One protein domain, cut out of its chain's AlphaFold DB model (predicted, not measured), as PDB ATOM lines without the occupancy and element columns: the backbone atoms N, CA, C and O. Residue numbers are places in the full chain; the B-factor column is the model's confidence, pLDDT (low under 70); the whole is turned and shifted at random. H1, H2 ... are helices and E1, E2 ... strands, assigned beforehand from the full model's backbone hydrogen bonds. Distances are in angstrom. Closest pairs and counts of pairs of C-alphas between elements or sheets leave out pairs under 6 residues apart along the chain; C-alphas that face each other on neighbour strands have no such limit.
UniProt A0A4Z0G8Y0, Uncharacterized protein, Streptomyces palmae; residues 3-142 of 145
ATOM      1  N   MET A   3     128.595 124.301 126.182       95.00
ATOM      2  CA  MET A   3     128.958 122.907 125.940       95.00
ATOM      3  C   MET A   3     130.393 122.695 126.391       95.00
ATOM      4  O   MET A   3     131.279 123.477 126.036       95.00
ATOM      5  N   LEU A   4     130.610 121.634 127.152       95.50
ATOM      6  CA  LEU A   4     131.937 121.123 127.453       95.50
ATOM      7  C   LEU A   4     132.003 119.640 127.119       95.50
ATOM      8  O   LEU A   4     130.980 118.965 126.976       95.50
ATOM      9  N   THR A   5     133.220 119.129 127.019       97.19
ATOM     10  CA  THR A   5     133.479 117.723 126.751       97.19
ATOM     11  C   THR A   5     134.125 117.075 127.970       97.19
ATOM     12  O   THR A   5     135.111 117.587 128.491       97.19
ATOM     13  N   VAL A   6     133.602 115.933 128.415       96.81
ATOM     14  CA  VAL A   6     134.185 115.124 129.494       96.81
ATOM     15  C   VAL A   6     134.633 113.781 128.934       96.81
ATOM     16  O   VAL A   6     133.835 113.052 128.352       96.81
ATOM     17  N   PHE A   7     135.898 113.432 129.132       96.56
ATOM     18  CA  PHE A   7     136.384 112.072 128.975       96.56
ATOM     19  C   PHE A   7     136.179 111.302 130.283       96.56
ATOM     20  O   PHE A   7     136.657 111.715 131.339       96.56
ATOM     21  N   TYR A   8     135.465 110.186 130.207       96.75
ATOM     22  CA  TYR A   8     135.247 109.265 131.317       96.75
ATOM     23  C   TYR A   8     135.959 107.954 130.982       96.75
ATOM     24  O   TYR A   8     135.526 107.227 130.088       96.75
ATOM     25  N   ALA A   9     137.062 107.673 131.677       95.25
ATOM     26  CA  ALA A   9     137.904 106.517 131.394       95.25
ATOM     27  C   ALA A   9     137.186 105.183 131.661       95.25
ATOM     28  O   ALA A   9     136.340 105.077 132.556       95.25
ATOM     29  N   ASP A  10     137.560 104.155 130.905       95.62
ATOM     30  CA  ASP A  10     137.069 102.784 131.052       95.62
ATOM     31  C   ASP A  10     137.215 102.274 132.489       95.62
ATOM     32  O   ASP A  10     136.228 101.879 133.091       95.62
ATOM     33  N   TRP A  11     138.400 102.364 133.090       93.50
ATOM     34  CA  TRP A  11     138.681 101.847 134.429       93.50
ATOM     35  C   TRP A  11     137.914 102.590 135.534       93.50
ATOM     36  O   TRP A  11     137.497 101.969 136.514       93.50
ATOM     37  N   GLU A  12     137.685 103.900 135.373       94.38
ATOM     38  CA  GLU A  12     136.815 104.680 136.264       94.38
ATOM     39  C   GLU A  12     135.389 104.109 136.201       94.38
ATOM     40  O   GLU A  12     134.759 103.842 137.232       94.38
ATOM     41  N   MET A  13     134.902 103.853 134.981       96.50
ATOM     42  CA  MET A  13     133.558 103.339 134.744       96.50
ATOM     43  C   MET A  13     133.412 101.885 135.194       96.50
ATOM     44  O   MET A  13     132.454 101.568 135.891       96.50
ATOM     45  N   GLU A  14     134.356 101.009 134.866       96.12
ATOM     46  CA  GLU A  14     134.345  99.576 135.169       96.12
ATOM     47  C   GLU A  14     134.444  99.306 136.670       96.12
ATOM     48  O   GLU A  14     133.682  98.490 137.192       96.12
ATOM     49  N   CYS A  15     135.305 100.036 137.386       94.12
ATOM     50  CA  CYS A  15     135.517  99.842 138.818       94.12
ATOM     51  C   CYS A  15     134.284 100.265 139.635       94.12
ATOM     52  O   CYS A  15     133.576  99.425 140.191       94.12
ATOM     53  N   CYS A  16     133.967 101.562 139.643       91.56
ATOM     54  CA  CYS A  16     132.929 102.127 140.518       91.56
ATOM     55  C   CYS A  16     131.882 102.965 139.776       91.56
ATOM     56  O   CYS A  16     130.861 103.325 140.368       91.56
ATOM     57  N   GLY A  17     132.098 103.271 138.495       93.75
ATOM     58  CA  GLY A  17     131.175 104.095 137.728       93.75
ATOM     59  C   GLY A  17     129.792 103.472 137.564       93.75
ATOM     60  O   GLY A  17     129.597 102.249 137.594       93.75
ATOM     61  N   LYS A  18     128.809 104.353 137.395       95.62
ATOM     62  CA  LYS A  18     127.429 103.998 137.073       95.62
ATOM     63  C   LYS A  18     127.161 104.428 135.632       95.62
ATOM     64  O   LYS A  18     127.382 105.603 135.333       95.62
ATOM     65  N   PRO A  19     126.695 103.517 134.758       97.69
ATOM     66  CA  PRO A  19     126.242 103.877 133.424       97.69
ATOM     67  C   PRO A  19     125.237 105.027 133.458       97.69
ATOM     68  O   PRO A  19     124.371 105.076 134.330       97.69
ATOM     69  N   PHE A  20     125.356 105.916 132.482       98.50
ATOM     70  CA  PHE A  20     124.465 107.045 132.238       98.50
ATOM     71  C   PHE A  20     124.073 107.053 130.760       98.50
ATOM     72  O   PHE A  20     124.758 106.459 129.920       98.50
ATOM     73  N   SER A  21     122.977 107.725 130.444       98.75
ATOM     74  CA  SER A  21     122.419 107.817 129.099       98.75
ATOM     75  C   SER A  21     122.307 109.259 128.628       98.75
ATOM     76  O   SER A  21     122.342 110.211 129.410       98.75
ATOM     77  N   VAL A  22     122.167 109.428 127.317       98.81
ATOM     78  CA  VAL A  22     121.784 110.710 126.732       98.81
ATOM     79  C   VAL A  22     120.469 111.172 127.359       98.81
ATOM     80  O   VAL A  22     119.500 110.422 127.433       98.81
ATOM     81  N   GLY A  23     120.446 112.425 127.810       98.56
ATOM     82  CA  GLY A  23     119.323 113.020 128.522       98.56
ATOM     83  C   GLY A  23     119.477 113.037 130.041       98.56
ATOM     84  O   GLY A  23     118.816 113.871 130.663       98.56
ATOM     85  N   ASP A  24     120.359 112.224 130.628       98.69
ATOM     86  CA  ASP A  24     120.574 112.208 132.078       98.69
ATOM     87  C   ASP A  24     121.162 113.534 132.576       98.69
ATOM     88  O   ASP A  24     121.958 114.186 131.892       98.69
ATOM     89  N   GLU A  25     120.778 113.921 133.794       98.25
ATOM     90  CA  GLU A  25     121.449 114.980 134.546       98.25
ATOM     91  C   GLU A  25     122.509 114.362 135.451       98.25
ATOM     92  O   GLU A  25     122.248 113.405 136.183       98.25
ATOM     93  N   VAL A  26     123.718 114.908 135.389       97.38
ATOM     94  CA  VAL A  26     124.879 114.395 136.111       97.38
ATOM     95  C   VAL A  26     125.598 115.528 136.818       97.38
ATOM     96  O   VAL A  26     125.605 116.663 136.344       97.38
ATOM     97  N   THR A  27     126.251 115.189 137.927       96.38
ATOM     98  CA  THR A  27     127.216 116.052 138.608       96.38
ATOM     99  C   THR A  27     128.498 115.263 138.777       96.38
ATOM    100  O   THR A  27     128.501 114.207 139.412       96.38
ATOM    101  N   TRP A  28     129.579 115.760 138.190       95.69
ATOM    102  CA  TRP A  28     130.868 115.089 138.167       95.69
ATOM    103  C   TRP A  28     131.969 116.006 138.665       95.69
ATOM    104  O   TRP A  28     132.032 117.171 138.281       95.69
ATOM    105  N   THR A  29     132.884 115.442 139.446       94.00
ATOM    106  CA  THR A  29     134.171 116.075 139.711       94.00
ATOM    107  C   THR A  29     135.108 115.758 138.552       94.00
ATOM    108  O   THR A  29     135.350 114.593 138.225       94.00
ATOM    109  N   VAL A  30     135.627 116.800 137.918       93.25
ATOM    110  CA  VAL A  30     136.453 116.713 136.716       93.25
ATOM    111  C   VAL A  30     137.732 117.533 136.861       93.25
ATOM    112  O   VAL A  30     137.838 118.395 137.733       93.25
ATOM    113  N   MET A  31     138.705 117.286 135.994       91.44
ATOM    114  CA  MET A  31     139.914 118.100 135.854       91.44
ATOM    115  C   MET A  31     140.043 118.577 134.418       91.44
ATOM    116  O   MET A  31     139.773 117.817 133.492       91.44
ATOM    117  N   ARG A  32     140.452 119.830 134.217       91.50
ATOM    118  CA  ARG A  32     140.680 120.363 132.868       91.50
ATOM    119  C   ARG A  32     141.894 119.678 132.240       91.50
ATOM    120  O   ARG A  32     142.924 119.532 132.896       91.50
ATOM    121  N   VAL A  33     141.771 119.273 130.980       90.12
ATOM    122  CA  VAL A  33     142.870 118.704 130.193       90.12
ATOM    123  C   VAL A  33     143.513 119.824 129.383       90.12
ATOM    124  O   VAL A  33     142.819 120.554 128.676       90.12
ATOM    125  N   ASP A  34     144.834 119.968 129.489       87.31
ATOM    126  CA  ASP A  34     145.587 120.909 128.659       87.31
ATOM    127  C   ASP A  34     145.540 120.439 127.190       87.31
ATOM    128  O   ASP A  34     145.914 119.296 126.912       87.31
ATOM    129  N   PRO A  35     145.092 121.272 126.230       83.00
ATOM    130  CA  PRO A  35     145.088 120.901 124.815       83.00
ATOM    131  C   PRO A  35     146.481 120.573 124.254       83.00
ATOM    132  O   PRO A  35     146.562 119.890 123.230       83.00
ATOM    133  N   ALA A  36     147.557 121.038 124.897       84.38
ATOM    134  CA  ALA A  36     148.939 120.722 124.547       84.38
ATOM    135  C   ALA A  36     149.463 119.420 125.190       84.38
ATOM    136  O   ALA A  36     150.596 119.031 124.903       84.38
ATOM    137  N   ASP A  37     148.677 118.736 126.036       83.31
ATOM    138  CA  ASP A  37     149.069 117.460 126.645       83.31
ATOM    139  C   ASP A  37     149.252 116.374 125.561       83.31
ATOM    140  O   ASP A  37     148.273 115.974 124.916       83.31
ATOM    141  N   PRO A  38     150.475 115.838 125.368       78.25
ATOM    142  CA  PRO A  38     150.722 114.789 124.382       78.25
ATOM    143  C   PRO A  38     150.027 113.463 124.728       78.25
ATOM    144  O   PRO A  38     149.896 112.607 123.857       78.25
ATOM    145  N   LEU A  39     149.580 113.278 125.974       78.56
ATOM    146  CA  LEU A  39     148.880 112.079 126.438       78.56
ATOM    147  C   LEU A  39     147.356 112.237 126.449       78.56
ATOM    148  O   LEU A  39     146.668 111.389 127.028       78.56
ATOM    149  N   ARG A  40     146.815 113.313 125.861       85.38
ATOM    150  CA  ARG A  40     145.369 113.576 125.806       85.38
ATOM    151  C   ARG A  40     144.572 112.333 125.360       85.38
ATOM    152  O   ARG A  40     145.014 111.599 124.476       85.38
ATOM    153  N   PRO A  41     143.381 112.098 125.934       86.88
ATOM    154  CA  PRO A  41     142.642 110.855 125.706       86.88
ATOM    155  C   PRO A  41     141.935 110.781 124.346       86.88
ATOM    156  O   PRO A  41     141.468 109.713 123.961       86.88
ATOM    157  N   VAL A  42     141.814 111.911 123.645       90.06
ATOM    158  CA  VAL A  42     141.182 112.042 122.327       90.06
ATOM    159  C   VAL A  42     141.836 113.175 121.545       90.06
ATOM    160  O   VAL A  42     142.477 114.057 122.121       90.06
ATOM    161  N   SER A  43     141.643 113.183 120.230       86.81
ATOM    162  CA  SER A  43     142.091 114.265 119.362       86.81
ATOM    163  C   SER A  43     141.277 115.561 119.549       86.81
ATOM    164  O   SER A  43     140.123 115.534 119.977       86.81
ATOM    165  N   ALA A  44     141.869 116.723 119.245       86.25
ATOM    166  CA  ALA A  44     141.226 118.033 119.455       86.25
ATOM    167  C   ALA A  44     139.973 118.230 118.589       86.25
ATOM    168  O   ALA A  44     139.032 118.886 119.020       86.25
ATOM    169  N   ASP A  45     139.933 117.644 117.393       87.62
ATOM    170  CA  ASP A  45     138.777 117.677 116.490       87.62
ATOM    171  C   ASP A  45     137.557 116.917 117.040       87.62
ATOM    172  O   ASP A  45     136.430 117.170 116.618       87.62
ATOM    173  N   ALA A  46     137.755 116.027 118.019       88.44
ATOM    174  CA  ALA A  46     136.674 115.308 118.688       88.44
ATOM    175  C   ALA A  46     135.991 116.116 119.809       88.44
ATOM    176  O   ALA A  46     134.930 115.702 120.300       88.44
ATOM    177  N   VAL A  47     136.605 117.223 120.240       92.44
ATOM    178  CA  VAL A  47     136.228 118.005 121.423       92.44
ATOM    179  C   VAL A  47     135.326 119.171 121.028       92.44
ATOM    180  O   VAL A  47     135.620 119.933 120.114       92.44
ATOM    181  N   THR A  48     134.225 119.341 121.759       90.75
ATOM    182  CA  THR A  48     133.392 120.547 121.698       90.75
ATOM    183  C   THR A  48     133.627 121.387 122.948       90.75
ATOM    184  O   THR A  48     133.386 120.923 124.065       90.75
ATOM    185  N   GLY A  49     134.085 122.625 122.754       91.31
ATOM    186  CA  GLY A  49     134.445 123.519 123.853       91.31
ATOM    187  C   GLY A  49     135.711 123.053 124.575       91.31
ATOM    188  O   GLY A  49     136.705 122.706 123.943       91.31
ATOM    189  N   GLU A  50     135.665 123.058 125.901       92.69
ATOM    190  CA  GLU A  50     136.775 122.645 126.763       92.69
ATOM    191  C   GLU A  50     136.753 121.133 127.021       92.69
ATOM    192  O   GLU A  50     135.678 120.547 127.186       92.69
ATOM    193  N   LEU A  51     137.934 120.510 127.103       93.94
ATOM    194  CA  LEU A  51     138.080 119.105 127.481       93.94
ATOM    195  C   LEU A  51     138.380 118.970 128.973       93.94
ATOM    196  O   LEU A  51     139.306 119.580 129.512       93.94
ATOM    197  N   TYR A  52     137.627 118.093 129.614       94.06
ATOM    198  CA  TYR A  52     137.810 117.684 130.991       94.06
ATOM    199  C   TYR A  52     137.949 116.164 131.085       94.06
ATOM    200  O   TYR A  52     137.441 115.433 130.241       94.06
ATOM    201  N   GLU A  53     138.598 115.679 132.133       93.50
ATOM    202  CA  GLU A  53     138.669 114.265 132.495       93.50
ATOM    203  C   GLU A  53     137.925 114.041 133.813       93.50
ATOM    204  O   GLU A  53     138.129 114.774 134.786       93.50
ATOM    205  N   PHE A  54     137.038 113.048 133.847       93.94
ATOM    206  CA  PHE A  54     136.367 112.616 135.068       93.94
ATOM    207  C   PHE A  54     137.386 112.087 136.087       93.94
ATOM    208  O   PHE A  54     138.269 111.309 135.734       93.94
ATOM    209  N   THR A  55     137.249 112.482 137.357       89.25
ATOM    210  CA  THR A  55     138.149 112.049 138.437       89.25
ATOM    211  C   THR A  55     137.366 111.565 139.658       89.25
ATOM    212  O   THR A  55     137.121 112.292 140.626       89.25
ATOM    213  N   GLY A  56     136.955 110.297 139.615       84.44
ATOM    214  CA  GLY A  56     136.252 109.636 140.714       84.44
ATOM    215  C   GLY A  56     137.224 109.073 141.743       84.44
ATOM    216  O   GLY A  56     137.088 109.326 142.940       84.44
ATOM    217  N   HIS A  57     138.260 108.377 141.274       79.50
ATOM    218  CA  HIS A  57     139.246 107.735 142.147       79.50
ATOM    219  C   HIS A  57     140.411 108.653 142.552       79.50
ATOM    220  O   HIS A  57     141.316 108.220 143.261       79.50
ATOM    221  N   GLY A  58     140.422 109.922 142.116       64.50
ATOM    222  CA  GLY A  58     141.477 110.891 142.455       64.50
ATOM    223  C   GLY A  58     142.868 110.535 141.913       64.50
ATOM    224  O   GLY A  58     143.850 111.131 142.347       64.50
ATOM    225  N   GLY A  59     142.944 109.565 140.996       52.59
ATOM    226  CA  GLY A  59     144.172 108.882 140.582       52.59
ATOM    227  C   GLY A  59     144.404 108.857 139.072       52.59
ATOM    228  O   GLY A  59     145.016 107.919 138.570       52.59
ATOM    229  N   GLY A  60     143.929 109.862 138.334       55.88
ATOM    230  CA  GLY A  60     144.449 110.094 136.986       55.88
ATOM    231  C   GLY A  60     145.937 110.459 137.052       55.88
ATOM    232  O   GLY A  60     146.383 111.089 138.010       55.88
ATOM    233  N   ALA A  61     146.721 110.109 136.027       56.06
ATOM    234  CA  ALA A  61     148.130 110.519 135.927       56.06
ATOM    235  C   ALA A  61     148.310 112.055 135.887       56.06
ATOM    236  O   ALA A  61     149.416 112.569 136.066       56.06
ATOM    237  N   ARG A  62     147.217 112.790 135.645       64.31
ATOM    238  CA  ARG A  62     147.181 114.242 135.494       64.31
ATOM    239  C   ARG A  62     147.045 114.955 136.834       64.31
ATOM    240  O   ARG A  62     146.232 114.589 137.678       64.31
ATOM    241  N   ARG A  63     147.818 116.031 136.988       65.56
ATOM    242  CA  ARG A  63     147.680 117.009 138.074       65.56
ATOM    243  C   ARG A  63     146.894 118.208 137.554       65.56
ATOM    244  O   ARG A  63     147.211 118.717 136.485       65.56
ATOM    245  N   GLY A  64     145.911 118.673 138.314       72.56
ATOM    246  CA  GLY A  64     145.102 119.831 137.949       72.56
ATOM    247  C   GLY A  64     144.106 120.207 139.041       72.56
ATOM    248  O   GLY A  64     143.945 119.487 140.028       72.56
ATOM    249  N   GLU A  65     143.453 121.352 138.861       83.38
ATOM    250  CA  GLU A  65     142.341 121.770 139.710       83.38
ATOM    251  C   GLU A  65     141.142 120.835 139.504       83.38
ATOM    252  O   GLU A  65     140.764 120.524 138.370       83.38
ATOM    253  N   ARG A  66     140.555 120.380 140.615       88.12
ATOM    254  CA  ARG A  66     139.331 119.579 140.618       88.12
ATOM    255  C   ARG A  66     138.136 120.516 140.670       88.12
ATOM    256  O   ARG A  66     138.033 121.331 141.581       88.12
ATOM    257  N   LEU A  67     137.241 120.364 139.708       91.00
ATOM    258  CA  LEU A  67     136.069 121.205 139.527       91.00
ATOM    259  C   LEU A  67     134.826 120.330 139.513       91.00
ATOM    260  O   LEU A  67     134.796 119.318 138.815       91.00
ATOM    261  N   ASP A  68     133.783 120.748 140.216       93.00
ATOM    262  CA  ASP A  68     132.479 120.115 140.072       93.00
ATOM    263  C   ASP A  68     131.740 120.727 138.876       93.00
ATOM    264  O   ASP A  68     131.656 121.949 138.701       93.00
ATOM    265  N   ARG A  69     131.233 119.855 138.004       93.81
ATOM    266  CA  ARG A  69     130.478 120.207 136.802       93.81
ATOM    267  C   ARG A  69     129.168 119.445 136.800       93.81
ATOM    268  O   ARG A  69     129.155 118.217 136.757       93.81
ATOM    269  N   ALA A  70     128.075 120.196 136.846       95.44
ATOM    270  CA  ALA A  70     126.730 119.672 136.695       95.44
ATOM    271  C   ALA A  70     126.179 120.027 135.314       95.44
ATOM    272  O   ALA A  70     126.383 121.142 134.825       95.44
ATOM    273  N   GLY A  71     125.473 119.093 134.688       96.62
ATOM    274  CA  GLY A  71     124.887 119.329 133.378       96.62
ATOM    275  C   GLY A  71     124.080 118.158 132.850       96.62
ATOM    276  O   GLY A  71     123.957 117.114 133.490       96.62
ATOM    277  N   ARG A  72     123.535 118.350 131.652       98.31
ATOM    278  CA  ARG A  72     122.769 117.331 130.938       98.31
ATOM    279  C   ARG A  72     123.625 116.663 129.877       98.31
ATOM    280  O   ARG A  72     124.241 117.342 129.055       98.31
ATOM    281  N   VAL A  73     123.614 115.336 129.852       98.56
ATOM    282  CA  VAL A  73     124.307 114.547 128.832       98.56
ATOM    283  C   VAL A  73     123.611 114.739 127.488       98.56
ATOM    284  O   VAL A  73     122.429 114.422 127.336       98.56
ATOM    285  N   ARG A  74     124.335 115.259 126.495       98.38
ATOM    286  CA  ARG A  74     123.803 115.501 125.144       98.38
ATOM    287  C   ARG A  74     124.276 114.486 124.121       98.38
ATOM    288  O   ARG A  74     123.522 114.158 123.210       98.38
ATOM    289  N   ARG A  75     125.490 113.964 124.276       98.44
ATOM    290  CA  ARG A  75     126.046 112.964 123.365       98.44
ATOM    291  C   ARG A  75     127.069 112.100 124.076       98.44
ATOM    292  O   ARG A  75     127.858 112.621 124.859       98.44
ATOM    293  N   ILE A  76     127.084 110.809 123.754       98.75
ATOM    294  CA  ILE A  76     128.075 109.854 124.250       98.75
ATOM    295  C   ILE A  76     128.737 109.177 123.048       98.75
ATOM    296  O   ILE A  76     128.077 108.757 122.093       98.75
ATOM    297  N   ARG A  77     130.065 109.089 123.074       98.38
ATOM    298  CA  ARG A  77     130.856 108.346 122.089       98.38
ATOM    299  C   ARG A  77     131.831 107.443 122.822       98.38
ATOM    300  O   ARG A  77     132.631 107.941 123.600       98.38
ATOM    301  N   VAL A  78     131.795 106.141 122.562       98.12
ATOM    302  CA  VAL A  78     132.861 105.236 123.009       98.12
ATOM    303  C   VAL A  78     134.130 105.580 122.245       98.12
ATOM    304  O   VAL A  78     134.099 105.690 121.016       98.12
ATOM    305  N   VAL A  79     135.217 105.764 122.987       96.88
ATOM    306  CA  VAL A  79     136.552 106.042 122.468       96.88
ATOM    307  C   VAL A  79     137.302 104.726 122.383       96.88
ATOM    308  O   VAL A  79     137.389 103.999 123.371       96.88
ATOM    309  N   ALA A  80     137.858 104.431 121.215       95.06
ATOM    310  CA  ALA A  80     138.861 103.393 121.060       95.06
ATOM    311  C   ALA A  80     140.199 104.007 120.644       95.06
ATOM    312  O   ALA A  80     140.215 104.948 119.853       95.06
ATOM    313  N   GLN A  81     141.301 103.455 121.146       93.06
ATOM    314  CA  GLN A  81     142.674 103.887 120.874       93.06
ATOM    315  C   GLN A  81     143.510 102.693 120.408       93.06
ATOM    316  O   GLN A  81     143.375 101.576 120.916       93.06
ATOM    317  N   GLY A  82     144.374 102.929 119.422       91.88
ATOM    318  CA  GLY A  82     145.363 101.960 118.961       91.88
ATOM    319  C   GLY A  82     146.579 101.942 119.883       91.88
ATOM    320  O   GLY A  82     147.064 102.998 120.277       91.88
ATOM    321  N   PHE A  83     147.101 100.768 120.204       90.12
ATOM    322  CA  PHE A  83     148.295 100.595 121.022       90.12
ATOM    323  C   PHE A  83     149.263  99.652 120.332       90.12
ATOM    324  O   PHE A  83     148.868  98.637 119.754       90.12
ATOM    325  N   LEU A  84     150.543  99.978 120.433       90.19
ATOM    326  CA  LEU A  84     151.627  99.082 120.067       90.19
ATOM    327  C   LEU A  84     152.157  98.429 121.340       90.19
ATOM    328  O   LEU A  84     152.296  99.073 122.381       90.19
ATOM    329  N   ALA A  85     152.400  97.126 121.255       85.31
ATOM    330  CA  ALA A  85     153.045  96.379 122.317       85.31
ATOM    331  C   ALA A  85     154.437  96.965 122.604       85.31
ATOM    332  O   ALA A  85     155.088  97.436 121.666       85.31
ATOM    333  N   PRO A  86     154.892  96.904 123.867       83.31
ATOM    334  CA  PRO A  86     156.199  97.418 124.245       83.31
ATOM    335  C   PRO A  86     157.310  96.769 123.419       83.31
ATOM    336  O   PRO A  86     157.305  95.550 123.197       83.31
ATOM    337  N   GLY A  87     158.279  97.578 122.996       79.50
ATOM    338  CA  GLY A  87     159.542  97.077 122.471       79.50
ATOM    339  C   GLY A  87     160.374  96.363 123.551       79.50
ATOM    340  O   GLY A  87     160.050  96.413 124.742       79.50
ATOM    341  N   PRO A  88     161.479  95.692 123.177       79.62
ATOM    342  CA  PRO A  88     162.390  95.097 124.150       79.62
ATOM    343  C   PRO A  88     162.872  96.129 125.183       79.62
ATOM    344  O   PRO A  88     163.504  97.119 124.825       79.62
ATOM    345  N   GLY A  89     162.592  95.883 126.467       81.56
ATOM    346  CA  GLY A  89     162.982  96.765 127.577       81.56
ATOM    347  C   GLY A  89     161.966  97.854 127.938       81.56
ATOM    348  O   GLY A  89     162.179  98.567 128.917       81.56
ATOM    349  N   GLU A  90     160.852  97.968 127.213       81.19
ATOM    350  CA  GLU A  90     159.786  98.910 127.547       81.19
ATOM    351  C   GLU A  90     158.776  98.282 128.522       81.19
ATOM    352  O   GLU A  90     158.370  97.129 128.350       81.19
ATOM    353  N   PRO A  91     158.342  99.017 129.560       80.25
ATOM    354  CA  PRO A  91     157.509  98.448 130.616       80.25
ATOM    355  C   PRO A  91     156.024  98.353 130.242       80.25
ATOM    356  O   PRO A  91     155.272  97.660 130.925       80.25
ATOM    357  N   ALA A  92     155.576  99.068 129.207       84.31
ATOM    358  CA  ALA A  92     154.161  99.192 128.882       84.31
ATOM    359  C   ALA A  92     153.926  99.444 127.391       84.31
ATOM    360  O   ALA A  92     154.753 100.043 126.708       84.31
ATOM    361  N   SER A  93     152.755  99.020 126.917       85.00
ATOM    362  CA  SER A  93     152.257  99.380 125.591       85.00
ATOM    363  C   SER A  93     152.122 100.892 125.459       85.00
ATOM    364  O   SER A  93     151.712 101.570 126.403       85.00
ATOM    365  N   HIS A  94     152.395 101.406 124.267       85.06
ATOM    366  CA  HIS A  94     152.317 102.832 123.984       85.06
ATOM    367  C   HIS A  94     151.139 103.139 123.049       85.06
ATOM    368  O   HIS A  94     150.909 102.393 122.085       85.06
ATOM    369  N   PRO A  95     150.365 104.208 123.315       88.38
ATOM    370  CA  PRO A  95     149.315 104.631 122.402       88.38
ATOM    371  C   PRO A  95     149.942 105.054 121.072       88.38
ATOM    372  O   PRO A  95     151.020 105.652 121.032       88.38
ATOM    373  N   VAL A  96     149.271 104.732 119.971       87.88
ATOM    374  CA  VAL A  96     149.625 105.258 118.654       87.88
ATOM    375  C   VAL A  96     149.053 106.671 118.549       87.88
ATOM    376  O   VAL A  96     147.830 106.821 118.631       87.88
ATOM    377  N   PRO A  97     149.893 107.707 118.380       83.06
ATOM    378  CA  PRO A  97     149.413 109.079 118.289       83.06
ATOM    379  C   PRO A  97     148.346 109.241 117.205       83.06
ATOM    380  O   PRO A  97     148.470 108.673 116.120       83.06
ATOM    381  N   ASP A  98     147.305 110.008 117.529       81.62
ATOM    382  CA  ASP A  98     146.180 110.347 116.649       81.62
ATOM    383  C   ASP A  98     145.391 109.145 116.085       81.62
ATOM    384  O   ASP A  98     144.592 109.298 115.161       81.62
ATOM    385  N   GLU A  99     145.546 107.949 116.662       88.75
ATOM    386  CA  GLU A  99     144.811 106.750 116.247       88.75
ATOM    387  C   GLU A  99     143.604 106.471 117.154       88.75
ATOM    388  O   GLU A  99     143.593 105.529 117.954       88.75
ATOM    389  N   PHE A 100     142.575 107.309 117.000       90.50
ATOM    390  CA  PHE A 100     141.327 107.236 117.756       90.50
ATOM    391  C   PHE A 100     140.134 106.877 116.865       90.50
ATOM    392  O   PHE A 100     140.024 107.333 115.727       90.50
ATOM    393  N   TRP A 101     139.180 106.127 117.416       93.19
ATOM    394  CA  TRP A 101     137.867 105.915 116.803       93.19
ATOM    395  C   TRP A 101     136.773 106.277 117.784       93.19
ATOM    396  O   TRP A 101     136.867 105.996 118.979       93.19
ATOM    397  N   LEU A 102     135.710 106.864 117.247       95.81
ATOM    398  CA  LEU A 102     134.555 107.290 118.013       95.81
ATOM    399  C   LEU A 102     133.323 106.546 117.523       95.81
ATOM    400  O   LEU A 102     132.947 106.648 116.355       95.81
ATOM    401  N   ARG A 103     132.667 105.830 118.431       96.56
ATOM    402  CA  ARG A 103     131.416 105.129 118.141       96.56
ATOM    403  C   ARG A 103     130.279 105.738 118.962       96.56
ATOM    404  O   ARG A 103     130.348 105.671 120.189       96.56
ATOM    405  N   PRO A 104     129.244 106.328 118.337       98.12
ATOM    406  CA  PRO A 104     128.118 106.884 119.080       98.12
ATOM    407  C   PRO A 104     127.359 105.781 119.826       98.12
ATOM    408  O   PRO A 104     127.213 104.667 119.318       98.12
ATOM    409  N   VAL A 105     126.893 106.108 121.029       98.56
ATOM    410  CA  VAL A 105     126.007 105.272 121.849       98.56
ATOM    411  C   VAL A 105     125.010 106.164 122.585       98.56
ATOM    412  O   VAL A 105     125.330 107.308 122.899       98.56
ATOM    413  N   ASP A 106     123.834 105.628 122.901       98.56
ATOM    414  CA  ASP A 106     122.842 106.346 123.714       98.56
ATOM    415  C   ASP A 106     123.035 106.111 125.217       98.56
ATOM    416  O   ASP A 106     122.636 106.943 126.028       98.56
ATOM    417  N   THR A 107     123.707 105.020 125.592       98.56
ATOM    418  CA  THR A 107     124.027 104.663 126.979       98.56
ATOM    419  C   THR A 107     125.499 104.289 127.093       98.56
ATOM    420  O   THR A 107     126.015 103.500 126.295       98.56
ATOM    421  N   CYS A 108     126.184 104.847 128.093       98.50
ATOM    422  CA  CYS A 108     127.562 104.500 128.410       98.50
ATOM    423  C   CYS A 108     127.648 103.018 128.814       98.50
ATOM    424  O   CYS A 108     126.920 102.595 129.715       98.50
ATOM    425  N   PRO A 109     128.532 102.213 128.203       98.00
ATOM    426  CA  PRO A 109     128.728 100.842 128.648       98.00
ATOM    427  C   PRO A 109     129.344 100.822 130.050       98.00
ATOM    428  O   PRO A 109     130.114 101.705 130.422       98.00
ATOM    429  N   LYS A 110     129.016  99.781 130.820       97.38
ATOM    430  CA  LYS A 110     129.720  99.485 132.074       97.38
ATOM    431  C   LYS A 110     131.071  98.816 131.819       97.38
ATOM    432  O   LYS A 110     131.988  99.054 132.587       97.38
ATOM    433  N   TRP A 111     131.159  97.987 130.778       97.00
ATOM    434  CA  TRP A 111     132.320  97.156 130.452       97.00
ATOM    435  C   TRP A 111     132.781  97.441 129.026       97.00
ATOM    436  O   TRP A 111     131.972  97.385 128.094       97.00
ATOM    437  N   PHE A 112     134.066  97.736 128.871       96.25
ATOM    438  CA  PHE A 112     134.687  98.173 127.630       96.25
ATOM    439  C   PHE A 112     135.469  97.032 126.984       96.25
ATOM    440  O   PHE A 112     136.012  96.133 127.635       96.25
ATOM    441  N   LYS A 113     135.502  97.022 125.653       92.94
ATOM    442  CA  LYS A 113     136.174  95.959 124.904       92.94
ATOM    443  C   LYS A 113     137.677  96.181 124.884       92.94
ATOM    444  O   LYS A 113     138.164  97.167 124.336       92.94
ATOM    445  N   ARG A 114     138.422  95.187 125.371       86.12
ATOM    446  CA  ARG A 114     139.878  95.172 125.226       86.12
ATOM    447  C   ARG A 114     140.314  94.848 123.799       86.12
ATOM    448  O   ARG A 114     141.175  95.538 123.302       86.12
ATOM    449  N   ASP A 115     139.733  93.894 123.090       83.19
ATOM    450  CA  ASP A 115     140.184  93.601 121.719       83.19
ATOM    451  C   ASP A 115     139.099  94.000 120.710       83.19
ATOM    452  O   ASP A 115     138.263  93.194 120.294       83.19
ATOM    453  N   VAL A 116     139.083  95.287 120.352       78.12
ATOM    454  CA  VAL A 116     138.203  95.819 119.304       78.12
ATOM    455  C   VAL A 116     138.641  95.229 117.965       78.12
ATOM    456  O   VAL A 116     139.811  95.309 117.598       78.12
ATOM    457  N   ASP A 117     137.695  94.625 117.247       77.75
ATOM    458  CA  ASP A 117     137.904  93.937 115.965       77.75
ATOM    459  C   ASP A 117     138.817  92.688 116.032       77.75
ATOM    460  O   ASP A 117     139.262  92.189 115.000       77.75
ATOM    461  N   GLY A 118     139.073  92.146 117.230       76.12
ATOM    462  CA  GLY A 118     139.871  90.930 117.427       76.12
ATOM    463  C   GLY A 118     141.382  91.129 117.252       76.12
ATOM    464  O   GLY A 118     141.904  92.234 117.396       76.12
ATOM    465  N   VAL A 119     142.111  90.039 116.975       73.31
ATOM    466  CA  VAL A 119     143.573  90.084 116.790       73.31
ATOM    467  C   VAL A 119     143.903  90.820 115.497       73.31
ATOM    468  O   VAL A 119     143.564  90.370 114.405       73.31
ATOM    469  N   GLN A 120     144.596  91.944 115.627       80.50
ATOM    470  CA  GLN A 120     145.024  92.763 114.502       80.50
ATOM    471  C   GLN A 120     146.410  92.329 113.996       80.50
ATOM    472  O   GLN A 120     147.235  91.856 114.785       80.50
ATOM    473  N   PRO A 121     146.709  92.508 112.695       80.25
ATOM    474  CA  PRO A 121     148.047  92.256 112.179       80.25
ATOM    475  C   PRO A 121     149.068  93.195 112.843       80.25
ATOM    476  O   PRO A 121     148.739  94.347 113.155       80.25
ATOM    477  N   PRO A 122     150.316  92.736 113.047       81.31
ATOM    478  CA  PRO A 122     151.360  93.570 113.621       81.31
ATOM    479  C   PRO A 122     151.621  94.789 112.735       81.31
ATOM    480  O   PRO A 122     151.577  94.720 111.505       81.31
ATOM    481  N   ARG A 123     151.938  95.916 113.368       82.94
ATOM    482  CA  ARG A 123     152.292  97.164 112.689       82.94
ATOM    483  C   ARG A 123     153.716  97.534 113.042       82.94
ATOM    484  O   ARG A 123     154.092  97.518 114.208       82.94
ATOM    485  N   ARG A 124     154.514  97.867 112.022       77.44
ATOM    486  CA  ARG A 124     155.946  98.195 112.177       77.44
ATOM    487  C   ARG A 124     156.738  97.102 112.920       77.44
ATOM    488  O   ARG A 124     157.683  97.403 113.632       77.44
ATOM    489  N   GLY A 125     156.335  95.838 112.762       81.75
ATOM    490  CA  GLY A 125     156.952  94.696 113.445       81.75
ATOM    491  C   GLY A 125     156.507  94.482 114.897       81.75
ATOM    492  O   GLY A 125     156.861  93.459 115.474       81.75
ATOM    493  N   CYS A 126     155.697  95.375 115.472       82.69
ATOM    494  CA  CYS A 126     155.171  95.247 116.830       82.69
ATOM    495  C   CYS A 126     153.733  94.715 116.815       82.69
ATOM    496  O   CYS A 126     152.946  95.034 115.917       82.69
ATOM    497  N   ALA A 127     153.363  93.929 117.830       85.81
ATOM    498  CA  ALA A 127     151.966  93.557 118.032       85.81
ATOM    499  C   ALA A 127     151.125  94.824 118.249       85.81
ATOM    500  O   ALA A 127     151.539  95.737 118.960       85.81
ATOM    501  N   TYR A 128     149.955  94.880 117.621       89.69
ATOM    502  CA  TYR A 128     149.062  96.030 117.664       89.69
ATOM    503  C   TYR A 128     147.701  95.595 118.205       89.69
ATOM    504  O   TYR A 128     147.219  94.506 117.887       89.69
ATOM    505  N   ARG A 129     147.091  96.438 119.038       89.12
ATOM    506  CA  ARG A 129     145.755  96.217 119.598       89.12
ATOM    507  C   ARG A 129     144.951  97.498 119.556       89.12
ATOM    508  O   ARG A 129     145.512  98.588 119.609       89.12
ATOM    509  N   ARG A 130     143.632  97.363 119.505       91.44
ATOM    510  CA  ARG A 130     142.705  98.478 119.662       91.44
ATOM    511  C   ARG A 130     141.839  98.218 120.887       91.44
ATOM    512  O   ARG A 130     141.142  97.211 120.922       91.44
ATOM    513  N   HIS A 131     141.891  99.127 121.854       92.06
ATOM    514  CA  HIS A 131     141.175  99.038 123.128       92.06
ATOM    515  C   HIS A 131     140.120 100.145 123.193       92.06
ATOM    516  O   HIS A 131     140.425 101.280 122.829       92.06
ATOM    517  N   GLU A 132     138.903  99.846 123.649       96.12
ATOM    518  CA  GLU A 132     137.980 100.889 124.101       96.12
ATOM    519  C   GLU A 132     138.497 101.432 125.440       96.12
ATOM    520  O   GLU A 132     138.633 100.672 126.390       96.12
ATOM    521  N   THR A 133     138.830 102.720 125.499       95.25
ATOM    522  CA  THR A 133     139.526 103.346 126.641       95.25
ATOM    523  C   THR A 133     138.618 104.224 127.496       95.25
ATOM    524  O   THR A 133     139.052 104.775 128.506       95.25
ATOM    525  N   GLY A 134     137.355 104.382 127.101       97.06
ATOM    526  CA  GLY A 134     136.369 105.164 127.834       97.06
ATOM    527  C   GLY A 134     135.292 105.743 126.930       97.06
ATOM    528  O   GLY A 134     135.071 105.284 125.805       97.06
ATOM    529  N   VAL A 135     134.617 106.779 127.419       98.25
ATOM    530  CA  VAL A 135     133.642 107.555 126.651       98.25
ATOM    531  C   VAL A 135     133.979 109.037 126.635       98.25
ATOM    532  O   VAL A 135     134.459 109.603 127.613       98.25
ATOM    533  N   LEU A 136     133.659 109.673 125.516       97.94
ATOM    534  CA  LEU A 136     133.603 111.112 125.364       97.94
ATOM    535  C   LEU A 136     132.151 111.565 125.503       97.94
ATOM    536  O   LEU A 136     131.268 111.068 124.795       97.94
ATOM    537  N   VAL A 137     131.917 112.508 126.406       98.44
ATOM    538  CA  VAL A 137     130.591 113.006 126.756       98.44
ATOM    539  C   VAL A 137     130.511 114.487 126.439       98.44
ATOM    540  O   VAL A 137     131.277 115.272 126.986       98.44
ATOM    541  N   GLU A 138     129.563 114.885 125.597       98.19
ATOM    542  CA  GLU A 138     129.185 116.296 125.484       98.19
ATOM    543  C   GLU A 138     128.168 116.611 126.578       98.19
ATOM    544  O   GLU A 138     127.085 116.013 126.630       98.19
ATOM    545  N   LEU A 139     128.544 117.533 127.460       97.62
ATOM    546  CA  LEU A 139     127.760 117.958 128.606       97.62
ATOM    547  C   LEU A 139     127.303 119.400 128.392       97.62
ATOM    548  O   LEU A 139     128.121 120.307 128.230       97.62
ATOM    549  N   GLU A 140     125.992 119.610 128.420       97.44
ATOM    550  CA  GLU A 140     125.419 120.950 128.422       97.44
ATOM    551  C   GLU A 140     125.312 121.459 129.857       97.44
ATOM    552  O   GLU A 140     124.629 120.851 130.685       97.44
ATOM    553  N   THR A 141     125.955 122.589 130.142       94.25
ATOM    554  CA  THR A 141     125.962 123.207 131.469       94.25
ATOM    555  C   THR A 141     125.256 124.568 131.474       94.25
ATOM    556  O   THR A 141     125.189 125.264 130.446       94.25
ATOM    557  N   PRO A 142     124.734 125.005 132.637       88.94
ATOM    558  CA  PRO A 142     124.308 126.387 132.832       88.94
ATOM    559  C   PRO A 142     125.461 127.361 132.548       88.94
ATOM    560  O   PRO A 142     126.618 127.081 132.862       88.94
TER     561      PRO A 142
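AT A GLANCE: This is residues 3 to 142 of the 145 residues of an uncharacterized protein of Streptomyces palmae (UniProt A0A4Z0G8Y0). Five strands, E1, E3, E2, E4 and E6, curl into a small closed barrel, and the far parts of E4 and E6 run on past it with E5 as a three-stranded antiparallel ribbon that makes the model long. The short helix H1 sits on the outside of the barrel, beside E6, and the links vary from tight to long. The printed part has 140 residues with one named helix and six named strands, along the chain E1, H1, E2, E3, E4, E5, E6; the class is mostly strand, and the sheet is mixed, with E1 and E3 parallel and its other neighbour pairs antiparallel. The whole is compact, with a radius of gyration of the C-alphas of 15.3 A, yet elongated in outline, spanning 49 by 30 by 29 A.

HOW THE PARTS SIT: Begin with E4, residues 66 to 84, the longest strand by residues, which bends by 126 degrees at residue 70. Its pairing is staggered: residues 66 to 72 pair with E2, residues 25 to 32, residues 72 to 84 with E6, residues 128 to 141, and residues 76 to 84 with E5, residues 94 to 105. E2 and E5 lie on one side of E4 and E6 on the other side. E2 and E4 are antiparallel; look for N 28 and O 69, within hydrogen-bond range at 2.9 A, and N 69 and O 28, within hydrogen-bond range at 2.8 A. E4 and E6 are antiparallel at 164 degrees, with N 77 and O 136 at 2.9 A and N 83 and O 129 at 2.8 A, both within hydrogen-bond range. E4 and E5 form a hairpin, with N 78 and O 103 within hydrogen-bond range at 2.8 A; E5 is not in the ring. On E6's other side is E1, residues 3 to 9, antiparallel at 144 degrees, with N 6 and O 137 within hydrogen-bond range at 2.8 A. E1 is parallel to E3, residues 51 to 54, at 42 degrees, with N 7 and O 52 within hydrogen-bond range at 2.8 A. E3 and E2 form a hairpin that completes the ring, with N 53 and O 31 within hydrogen-bond range at 2.8 A. H1, residues 10 to 15, is on the barrel and outside it, over none of the strands, at a height over the sheet of 6.7 A; its closest C-alphas to E6 are those of Asp 10 and Gly 134, 4.1 A apart. Every O i to N i+4 pair in H1 is within hydrogen-bond range. E5 and E6 are only just apart, their closest C-alphas 8.3 A from each other, while E2 and E6 are apart.

IN THESE COORDINATES: Find C-alpha 66 at (139.331, 119.579, 140.618); from there E4 runs to C-alpha 84 at (151.627, 99.082, 120.067), 31.5 A away. E6 measures 38.2 A from Tyr 128 to Thr 141, where you find C-alpha 141 at (125.962, 123.207, 131.469). E5 runs 26.5 A from His 94 to Val 105 and bends by 85 degrees at residue 97. E2 runs 20.0 A from Glu 25 to Arg 32 and bends by 65 degrees at residue 29. E1 starts at C-alpha 3, (128.958, 122.907, 125.940), and is 19.5 A long to Ala 9; H1 from Asp 10 to Cys 15 is 8.4 A, and E3 from Leu 51 to Phe 54 is 10.1 A.

THE WHOLE: The two C-alphas farthest apart are those of Pro 88 and Pro 142, 50.0 A, while those of Met 3 and Pro 142 are 9.0 A apart. The printed part has no cut. The links E2 to E3, E3 to E4 and E5 to E6 are long, and residues 106 to 127 hold no named element. The mean pLDDT of the printed part is 89.6; look for values under 70 at residues 58 to 63.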